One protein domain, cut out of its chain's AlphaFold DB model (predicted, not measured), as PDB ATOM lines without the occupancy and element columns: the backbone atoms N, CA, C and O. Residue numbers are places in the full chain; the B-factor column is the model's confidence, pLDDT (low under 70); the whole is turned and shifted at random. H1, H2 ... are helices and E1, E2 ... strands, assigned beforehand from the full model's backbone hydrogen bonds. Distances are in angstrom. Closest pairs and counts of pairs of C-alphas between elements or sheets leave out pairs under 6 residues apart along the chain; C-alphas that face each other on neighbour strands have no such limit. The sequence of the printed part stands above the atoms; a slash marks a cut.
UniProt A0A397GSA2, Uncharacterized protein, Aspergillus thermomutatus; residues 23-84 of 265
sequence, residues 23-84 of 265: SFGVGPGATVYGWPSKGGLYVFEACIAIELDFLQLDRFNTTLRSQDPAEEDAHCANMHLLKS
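Overview. This is residues 23 to 84 of the 265 residues of an uncharacterized protein of Aspergillus thermomutatus (UniProt A0A397GSA2). Picture a two-stranded hairpin, E1 and E2, with a second layer over one of its faces. In that layer the short helix H1 lies toward one end, the longer helix H2 passes slantwise near the other, and the long link of residues 55 to 68 joins them. The 62 printed residues hold two named strands and then two named helices, in the order E1, E2, H1, H2; the class is mixed, helices and strands. The whole is compact, with a radius of gyration of the C-alphas of 11.1 A and spans of 31 by 24 by 18 A.

Arrangement. Start at residues 23 to 24, which pair antiparallel with residues 30 to 31 of E1, residues 30 to 34. E1 forms a hairpin with E2, residues 42 to 47, antiparallel at 164 degrees; look for N 32 and O 44, 2.8 A apart, and N 42 and O 34, 2.9 A apart, within hydrogen-bond range. Next comes H1, residues 49 to 54, which is near E1, with 6 pairs of C-alphas within 10 A. H2, residues 69 to 82, comes nearest to E1 at the C-alphas of Gly 34 and Cys 76, 5.2 A apart. The closest C-alphas of E2 and H2 are those of Tyr 42 and Cys 76, 7.3 A apart. H1 and H2 are close but not clearly touching; their closest C-alphas are those of Glu 51 and Leu 82, 7.3 A apart. They run opposite ways at a steep tilt of 58 degrees. In H1 and H2 every O i to N i+4 pair is within hydrogen-bond range.

Along the chain. Find C-alpha 30 at (6.574, -13.089, 21.495); from there E1 runs 13.3 A to C-alpha 34. E2 covers 12.9 A from C-alpha 42 to C-alpha 47, and H1 8.7 A from C-alpha 49 to C-alpha 54. H2 runs 19.6 A from C-alpha 69 at (17.808, -26.662, 35.625) to C-alpha 82 at (18.038, -20.618, 16.975).

Size, cuts and confidence. The two C-alphas farthest apart, those of Val 26 and Lys 38, are 31.8 A apart. The printed part has no cut. The link from H1 to H2 is long, with 14 residues. The mean pLDDT of the printed part is 83.5; look for values under 70 at residues 26 to 28 and residue 84.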
ATOM      1  N   SER A  23       6.523 -14.394  26.868       85.38
ATOM      2  CA  SER A  23       5.536 -13.357  27.156       85.38
ATOM      3  C   SER A  23       5.023 -12.743  25.862       85.38
ATOM      4  O   SER A  23       5.809 -12.426  24.970       85.38
ATOM      5  N   PHE A  24       3.714 -12.527  25.789       82.81
ATOM      6  CA  PHE A  24       3.053 -11.906  24.647       82.81
ATOM      7  C   PHE A  24       2.688 -10.467  25.006       82.81
ATOM      8  O   PHE A  24       2.023 -10.221  26.014       82.81
ATOM      9  N   GLY A  25       3.182  -9.516  24.214       71.81
ATOM     10  CA  GLY A  25       2.955  -8.086  24.407       71.81
ATOM     11  C   GLY A  25       1.931  -7.513  23.429       71.81
ATOM     12  O   GLY A  25       1.220  -8.232  22.735       71.81
ATOM     13  N   VAL A  26       1.879  -6.182  23.360       66.00
ATOM     14  CA  VAL A  26       1.035  -5.445  22.397       66.00
ATOM     15  C   VAL A  26       1.688  -5.342  21.006       66.00
ATOM     16  O   VAL A  26       1.046  -4.906  20.054       66.00
ATOM     17  N   GLY A  27       2.971  -5.701  20.899       61.38
ATOM     18  CA  GLY A  27       3.739  -5.715  19.653       61.38
ATOM     19  C   GLY A  27       3.657  -7.057  18.913       61.38
ATOM     20  O   GLY A  27       3.154  -8.035  19.465       61.38
ATOM     21  N   PRO A  28       4.136  -7.117  17.659       62.94
ATOM     22  CA  PRO A  28       4.203  -8.365  16.905       62.94
ATOM     23  C   PRO A  28       5.193  -9.354  17.543       62.94
ATOM     24  O   PRO A  28       6.266  -8.965  18.000       62.94
ATOM     25  N   GLY A  29       4.835 -10.640  17.525       76.94
ATOM     26  CA  GLY A  29       5.671 -11.731  18.035       76.94
ATOM     27  C   GLY A  29       5.581 -11.941  19.550       76.94
ATOM     28  O   GLY A  29       4.725 -11.376  20.234       76.94
ATOM     29  N   ALA A  30       6.456 -12.798  20.068       84.56
ATOM     30  CA  ALA A  30       6.574 -13.089  21.495       84.56
ATOM     31  C   ALA A  30       7.988 -12.789  21.992       84.56
ATOM     32  O   ALA A  30       8.962 -13.009  21.277       84.56
ATOM     33  N   THR A  31       8.115 -12.324  23.231       85.62
ATOM     34  CA  THR A  31       9.423 -12.262  23.888       85.62
ATOM     35  C   THR A  31       9.707 -13.612  24.530       85.62
ATOM     36  O   THR A  31       8.857 -14.134  25.256       85.62
ATOM     37  N   VAL A  32      10.884 -14.175  24.266       88.25
ATOM     38  CA  VAL A  32      11.340 -15.454  24.818       88.25
ATOM     39  C   VAL A  32      12.507 -15.216  25.764       88.25
ATOM     40  O   VAL A  32      13.435 -14.474  25.446       88.25
ATOM     41  N   TYR A  33      12.477 -15.878  26.913       88.81
ATOM     42  CA  TYR A  33      13.490 -15.785  27.953       88.81
ATOM     43  C   TYR A  33      14.123 -17.148  28.230       88.81
ATOM     44  O   TYR A  33      13.450 -18.175  28.125       88.81
ATOM     45  N   GLY A  34      15.395 -17.148  28.633       87.50
ATOM     46  CA  GLY A  34      16.109 -18.350  29.069       87.50
ATOM     47  C   GLY A  34      17.073 -18.072  30.221       87.50
ATOM     48  O   GLY A  34      17.813 -17.087  30.194       87.50
ATOM     49  N   TRP A  35      17.075 -18.941  31.232       89.25
ATOM     50  CA  TRP A  35      17.877 -18.809  32.453       89.25
ATOM     51  C   TRP A  35      18.906 -19.939  32.606       89.25
ATOM     52  O   TRP A  35      18.641 -20.905  33.328       89.25
ATOM     53  N   PRO A  36      20.103 -19.816  32.006       87.00
ATOM     54  CA  PRO A  36      21.121 -20.854  32.105       87.00
ATOM     55  C   PRO A  36      21.572 -21.069  33.558       87.00
ATOM     56  O   PRO A  36      21.766 -20.122  34.325       87.00
ATOM     57  N   SER A  37      21.822 -22.323  33.928       85.69
ATOM     58  CA  SER A  37      22.244 -22.755  35.269       85.69
ATOM     59  C   SER A  37      23.575 -22.142  35.710       85.69
ATOM     60  O   SER A  37      23.815 -21.935  36.899       85.69
ATOM     61  N   LYS A  38      24.432 -21.797  34.743       84.12
ATOM     62  CA  LYS A  38      25.707 -21.095  34.956       84.12
ATOM     63  C   LYS A  38      25.537 -19.598  35.255       84.12
ATOM     64  O   LYS A  38      26.529 -18.931  35.538       84.12
ATOM     65  N   GLY A  39      24.304 -19.089  35.230       78.44
ATOM     66  CA  GLY A  39      23.961 -17.687  35.444       78.44
ATOM     67  C   GLY A  39      23.859 -16.888  34.142       78.44
ATOM     68  O   GLY A  39      24.471 -17.232  33.133       78.44
ATOM     69  N   GLY A  40      23.080 -15.804  34.187       78.25
ATOM     70  CA  GLY A  40      22.750 -14.961  33.032       78.25
ATOM     71  C   GLY A  40      21.263 -15.019  32.666       78.25
ATOM     72  O   GLY A  40      20.479 -15.711  33.314       78.25
ATOM     73  N   LEU A  41      20.889 -14.253  31.642       82.31
ATOM     74  CA  LEU A  41      19.546 -14.217  31.066       82.31
ATOM     75  C   LEU A  41      19.675 -14.035  29.552       82.31
ATOM     76  O   LEU A  41      20.276 -13.059  29.104       82.31
ATOM     77  N   TYR A  42      19.090 -14.948  28.786       79.56
ATOM     78  CA  TYR A  42      18.846 -14.746  27.364       79.56
ATOM     79  C   TYR A  42      17.477 -14.104  27.168       79.56
ATOM     80  O   TYR A  42      16.514 -14.503  27.819       79.56
ATOM     81  N   VAL A  43      17.402 -13.118  26.271       81.88
ATOM     82  CA  VAL A  43      16.154 -12.450  25.881       81.88
ATOM     83  C   VAL A  43      16.128 -12.342  24.365       81.88
ATOM     84  O   VAL A  43      17.010 -11.710  23.786       81.88
ATOM     85  N   PHE A  44      15.127 -12.950  23.733       79.69
ATOM     86  CA  PHE A  44      14.803 -12.727  22.327       79.69
ATOM     87  C   PHE A  44      13.498 -11.960  22.238       79.69
ATOM     88  O   PHE A  44      12.492 -12.368  22.812       79.69
ATOM     89  N   GLU A  45      13.521 -10.844  21.527       78.50
ATOM     90  CA  GLU A  45      12.339 -10.030  21.278       78.50
ATOM     91  C   GLU A  45      11.738 -10.386  19.915       78.50
ATOM     92  O   GLU A  45      12.452 -10.800  19.004       78.50
ATOM     93  N   ALA A  46      10.419 -10.219  19.791       78.56
ATOM     94  CA  ALA A  46       9.671 -10.393  18.545       78.56
ATOM     95  C   ALA A  46       9.787 -11.780  17.873       78.56
ATOM     96  O   ALA A  46       9.673 -11.875  16.652       78.56
ATOM     97  N   CYS A  47       9.924 -12.866  18.647       76.62
ATOM     98  CA  CYS A  47       9.970 -14.214  18.084       76.62
ATOM     99  C   CYS A  47       8.697 -14.549  17.295       76.62
ATOM    100  O   CYS A  47       7.574 -14.405  17.799       76.62
ATOM    101  N   ILE A  48       8.874 -15.028  16.064       81.38
ATOM    102  CA  ILE A  48       7.781 -15.389  15.155       81.38
ATOM    103  C   ILE A  48       7.319 -16.836  15.364       81.38
ATOM    104  O   ILE A  48       7.977 -17.650  16.005       81.38
ATOM    105  N   ALA A  49       6.174 -17.195  14.778       79.62
ATOM    106  CA  ALA A  49       5.553 -18.508  14.975       79.62
ATOM    107  C   ALA A  49       6.469 -19.704  14.647       79.62
ATOM    108  O   ALA A  49       6.357 -20.737  15.300       79.62
ATOM    109  N   ILE A  50       7.352 -19.574  13.651       80.44
ATOM    110  CA  ILE A  50       8.312 -20.624  13.268       80.44
ATOM    111  C   ILE A  50       9.404 -20.775  14.334       80.44
ATOM    112  O   ILE A  50       9.765 -21.893  14.688       80.44
ATOM    113  N   GLU A  51       9.898 -19.661  14.874       83.94
ATOM    114  CA  GLU A  51      10.900 -19.657  15.941       83.94
ATOM    115  C   GLU A  51      10.333 -20.254  17.234       83.94
ATOM    116  O   GLU A  51      10.989 -21.067  17.877       83.94
ATOM    117  N   LEU A  52       9.084 -19.923  17.580       87.62
ATOM    118  CA  LEU A  52       8.390 -20.536  18.717       87.62
ATOM    119  C   LEU A  52       8.208 -22.048  18.528       87.62
ATOM    120  O   LEU A  52       8.423 -22.804  19.470       87.62
ATOM    121  N   ASP A  53       7.881 -22.496  17.312       87.50
ATOM    122  CA  ASP A  53       7.746 -23.921  16.987       87.50
ATOM    123  C   ASP A  53       9.080 -24.670  17.121       87.50
ATOM    124  O   ASP A  53       9.132 -25.745  17.717       87.50
ATOM    125  N   PHE A  54      10.175 -24.070  16.638       87.75
ATOM    126  CA  PHE A  54      11.528 -24.607  16.803       87.75
ATOM    127  C   PHE A  54      11.904 -24.758  18.283       87.75
ATOM    128  O   PHE A  54      12.458 -25.782  18.684       87.75
ATOM    129  N   LEU A  55      11.562 -23.761  19.104       90.00
ATOM    130  CA  LEU A  55      11.788 -23.785  20.548       90.00
ATOM    131  C   LEU A  55      10.785 -24.668  21.307       90.00
ATOM    132  O   LEU A  55      10.914 -24.813  22.519       90.00
ATOM    133  N   GLN A  56       9.819 -25.279  20.613       90.50
ATOM    134  CA  GLN A  56       8.747 -26.093  21.200       90.50
ATOM    135  C   GLN A  56       7.894 -25.310  22.215       90.50
ATOM    136  O   GLN A  56       7.384 -25.869  23.185       90.50
ATOM    137  N   LEU A  57       7.733 -24.007  21.979       90.44
ATOM    138  CA  LEU A  57       6.932 -23.098  22.791       90.44
ATOM    139  C   LEU A  57       5.548 -22.910  22.171       90.44
ATOM    140  O   LEU A  57       5.375 -22.904  20.948       90.44
ATOM    141  N   ASP A  58       4.541 -22.725  23.024       88.31
ATOM    142  CA  ASP A  58       3.186 -22.456  22.550       88.31
ATOM    143  C   ASP A  58       3.112 -21.089  21.848       88.31
ATOM    144  O   ASP A  58       3.722 -20.107  22.272       88.31
ATOM    145  N   ARG A  59       2.349 -21.028  20.752       84.38
ATOM    146  CA  ARG A  59       2.253 -19.838  19.890       84.38
ATOM    147  C   ARG A  59       1.271 -18.788  20.404       84.38
ATOM    148  O   ARG A  59       1.270 -17.669  19.898       84.38
ATOM    149  N   PHE A  60       0.401 -19.158  21.339       82.06
ATOM    150  CA  PHE A  60      -0.729 -18.343  21.784       82.06
ATOM    151  C   PHE A  60      -0.783 -18.165  23.303       82.06
ATOM    152  O   PHE A  60      -1.458 -17.258  23.784       82.06
ATOM    153  N   ASN A  61      -0.100 -19.025  24.056       84.19
ATOM    154  CA  ASN A  61      -0.144 -19.067  25.505       84.19
ATOM    155  C   ASN A  61       1.251 -18.923  26.099       84.19
ATOM    156  O   ASN A  61       2.234 -19.494  25.623       84.19
ATOM    157  N   THR A  62       1.317 -18.186  27.203       86.19
ATOM    158  CA  THR A  62       2.527 -18.066  28.007       86.19
ATOM    159  C   THR A  62       2.994 -19.441  28.480       86.19
ATOM    160  O   THR A  62       2.258 -20.164  29.151       86.19
ATOM    161  N   THR A  63       4.242 -19.777  28.163       86.94
ATOM    162  CA  THR A  63       4.926 -20.967  28.668       86.94
ATOM    163  C   THR A  63       5.674 -20.585  29.938       86.94
ATOM    164  O   THR A  63       6.431 -19.610  29.964       86.94
ATOM    165  N   LEU A  64       5.436 -21.320  31.023       89.25
ATOM    166  CA  LEU A  64       6.140 -21.115  32.286       89.25
ATOM    167  C   LEU A  64       7.531 -21.743  32.223       89.25
ATOM    168  O   LEU A  64       7.717 -22.783  31.602       89.25
ATOM    169  N   ARG A  65       8.496 -21.137  32.916       87.81
ATOM    170  CA  ARG A  65       9.831 -21.718  33.077       87.81
ATOM    171  C   ARG A  65       9.793 -23.074  33.760       87.81
ATOM    172  O   ARG A  65       9.099 -23.244  34.770       87.81
ATOM    173  N   SER A  66      10.632 -23.983  33.264       86.81
ATOM    174  CA  SER A  66      10.889 -25.244  33.947       86.81
ATOM    175  C   SER A  66      11.649 -25.012  35.255       86.81
ATOM    176  O   SER A  66      12.587 -24.218  35.341       86.81
ATOM    177  N   GLN A  67      11.230 -25.718  36.303       86.75
ATOM    178  CA  GLN A  67      11.942 -25.738  37.582       86.75
ATOM    179  C   GLN A  67      13.149 -26.684  37.549       86.75
ATOM    180  O   GLN A  67      13.971 -26.629  38.462       86.75
ATOM    181  N   ASP A  68      13.259 -27.544  36.529       90.50
ATOM    182  CA  ASP A  68      14.426 -28.395  36.319       90.50
ATOM    183  C   ASP A  68      15.533 -27.594  35.607       90.50
ATOM    184  O   ASP A  68      15.357 -27.197  34.450       90.50
ATOM    185  N   PRO A  69      16.694 -27.363  36.253       88.62
ATOM    186  CA  PRO A  69      17.808 -26.662  35.625       88.62
ATOM    187  C   PRO A  69      18.299 -27.318  34.330       88.62
ATOM    188  O   PRO A  69      18.793 -26.610  33.460       88.62
ATOM    189  N   ALA A  70      18.177 -28.642  34.183       91.44
ATOM    190  CA  ALA A  70      18.616 -29.339  32.978       91.44
ATOM    191  C   ALA A  70      17.688 -29.072  31.782       91.44
ATOM    192  O   ALA A  70      18.166 -28.887  30.663       91.44
ATOM    193  N   GLU A  71      16.373 -29.019  32.013       91.94
ATOM    194  CA  GLU A  71      15.399 -28.650  30.981       91.94
ATOM    195  C   GLU A  71      15.543 -27.176  30.591       91.94
ATOM    196  O   GLU A  71      15.502 -26.839  29.408       91.94
ATOM    197  N   GLU A  72      15.778 -26.298  31.568       91.00
ATOM    198  CA  GLU A  72      16.011 -24.877  31.311       91.00
ATOM    199  C   GLU A  72      17.329 -24.634  30.553       91.00
ATOM    200  O   GLU A  72      17.373 -23.823  29.627       91.00
ATOM    201  N   ASP A  73      18.393 -25.377  30.870       89.00
ATOM    202  CA  ASP A  73      19.648 -25.346  30.111       89.00
ATOM    203  C   ASP A  73      19.464 -25.852  28.674       89.00
ATOM    204  O   ASP A  73      20.057 -25.294  27.748       89.00
ATOM    205  N   ALA A  74      18.636 -26.880  28.465       91.69
ATOM    206  CA  ALA A  74      18.302 -27.374  27.131       91.69
ATOM    207  C   ALA A  74      17.502 -26.336  26.324       91.69
ATOM    208  O   ALA A  74      17.801 -26.111  25.151       91.69
ATOM    209  N   HIS A  75      16.546 -25.647  26.956       91.12
ATOM    210  CA  HIS A  75      15.841 -24.507  26.360       91.12
ATOM    211  C   HIS A  75      16.811 -23.384  25.976       91.12
ATOM    212  O   HIS A  75      16.811 -22.931  24.833       91.12
ATOM    213  N   CYS A  76      17.725 -23.004  26.873       87.12
ATOM    214  CA  CYS A  76      18.768 -22.016  26.586       87.12
ATOM    215  C   CYS A  76      19.694 -22.450  25.439       87.12
ATOM    216  O   CYS A  76      20.104 -21.620  24.628       87.12
ATOM    217  N   ALA A  77      20.024 -23.741  25.347       87.38
ATOM    218  CA  ALA A  77      20.806 -24.283  24.242       87.38
ATOM    219  C   ALA A  77      20.038 -24.203  22.915       87.38
ATOM    220  O   ALA A  77      20.624 -23.821  21.906       87.38
ATOM    221  N   ASN A  78      18.732 -24.484  22.914       87.50
ATOM    222  CA  ASN A  78      17.879 -24.317  21.735       87.50
ATOM    223  C   ASN A  78      17.740 -22.844  21.339       87.50
ATOM    224  O   ASN A  78      17.837 -22.528  20.159       87.50
ATOM    225  N   MET A  79      17.592 -21.930  22.302       87.12
ATOM    226  CA  MET A  79      17.635 -20.488  22.041       87.12
ATOM    227  C   MET A  79      18.959 -20.092  21.381       87.12
ATOM    228  O   MET A  79      18.972 -19.424  20.349       87.12
ATOM    229  N   HIS A  80      20.081 -20.557  21.924       81.88
ATOM    230  CA  HIS A  80      21.389 -20.312  21.328       81.88
ATOM    231  C   HIS A  80      21.499 -20.910  19.919       81.88
ATOM    232  O   HIS A  80      22.064 -20.271  19.042       81.88
ATOM    233  N   LEU A  81      20.961 -22.109  19.676       82.75
ATOM    234  CA  LEU A  81      20.935 -22.726  18.345       82.75
ATOM    235  C   LEU A  81      20.086 -21.924  17.358       82.75
ATOM    236  O   LEU A  81      20.514 -21.714  16.226       82.75
ATOM    237  N   LEU A  82      18.925 -21.434  17.795       78.94
ATOM    238  CA  LEU A  82      18.038 -20.618  16.975       78.94
ATOM    239  C   LEU A  82      18.734 -19.342  16.492       78.94
ATOM    240  O   LEU A  82      18.566 -18.961  15.340       78.94
ATOM    241  N   LYS A  83      19.534 -18.706  17.355       70.25
ATOM    242  CA  LYS A  83      20.343 -17.533  16.991       70.25
ATOM    243  C   LYS A  83      21.744 -17.879  16.492       70.25
ATOM    244  O   LYS A  83      22.490 -16.977  16.128       70.25
ATOM    245  N   SER A  84      22.119 -19.159  16.440       66.00
ATOM    246  CA  SER A  84      23.426 -19.549  15.921       66.00
ATOM    247  C   SER A  84      23.428 -19.401  14.406       66.00
ATOM    248  O   SER A  84      22.992 -20.270  13.654       66.00
TER     249      SER A  84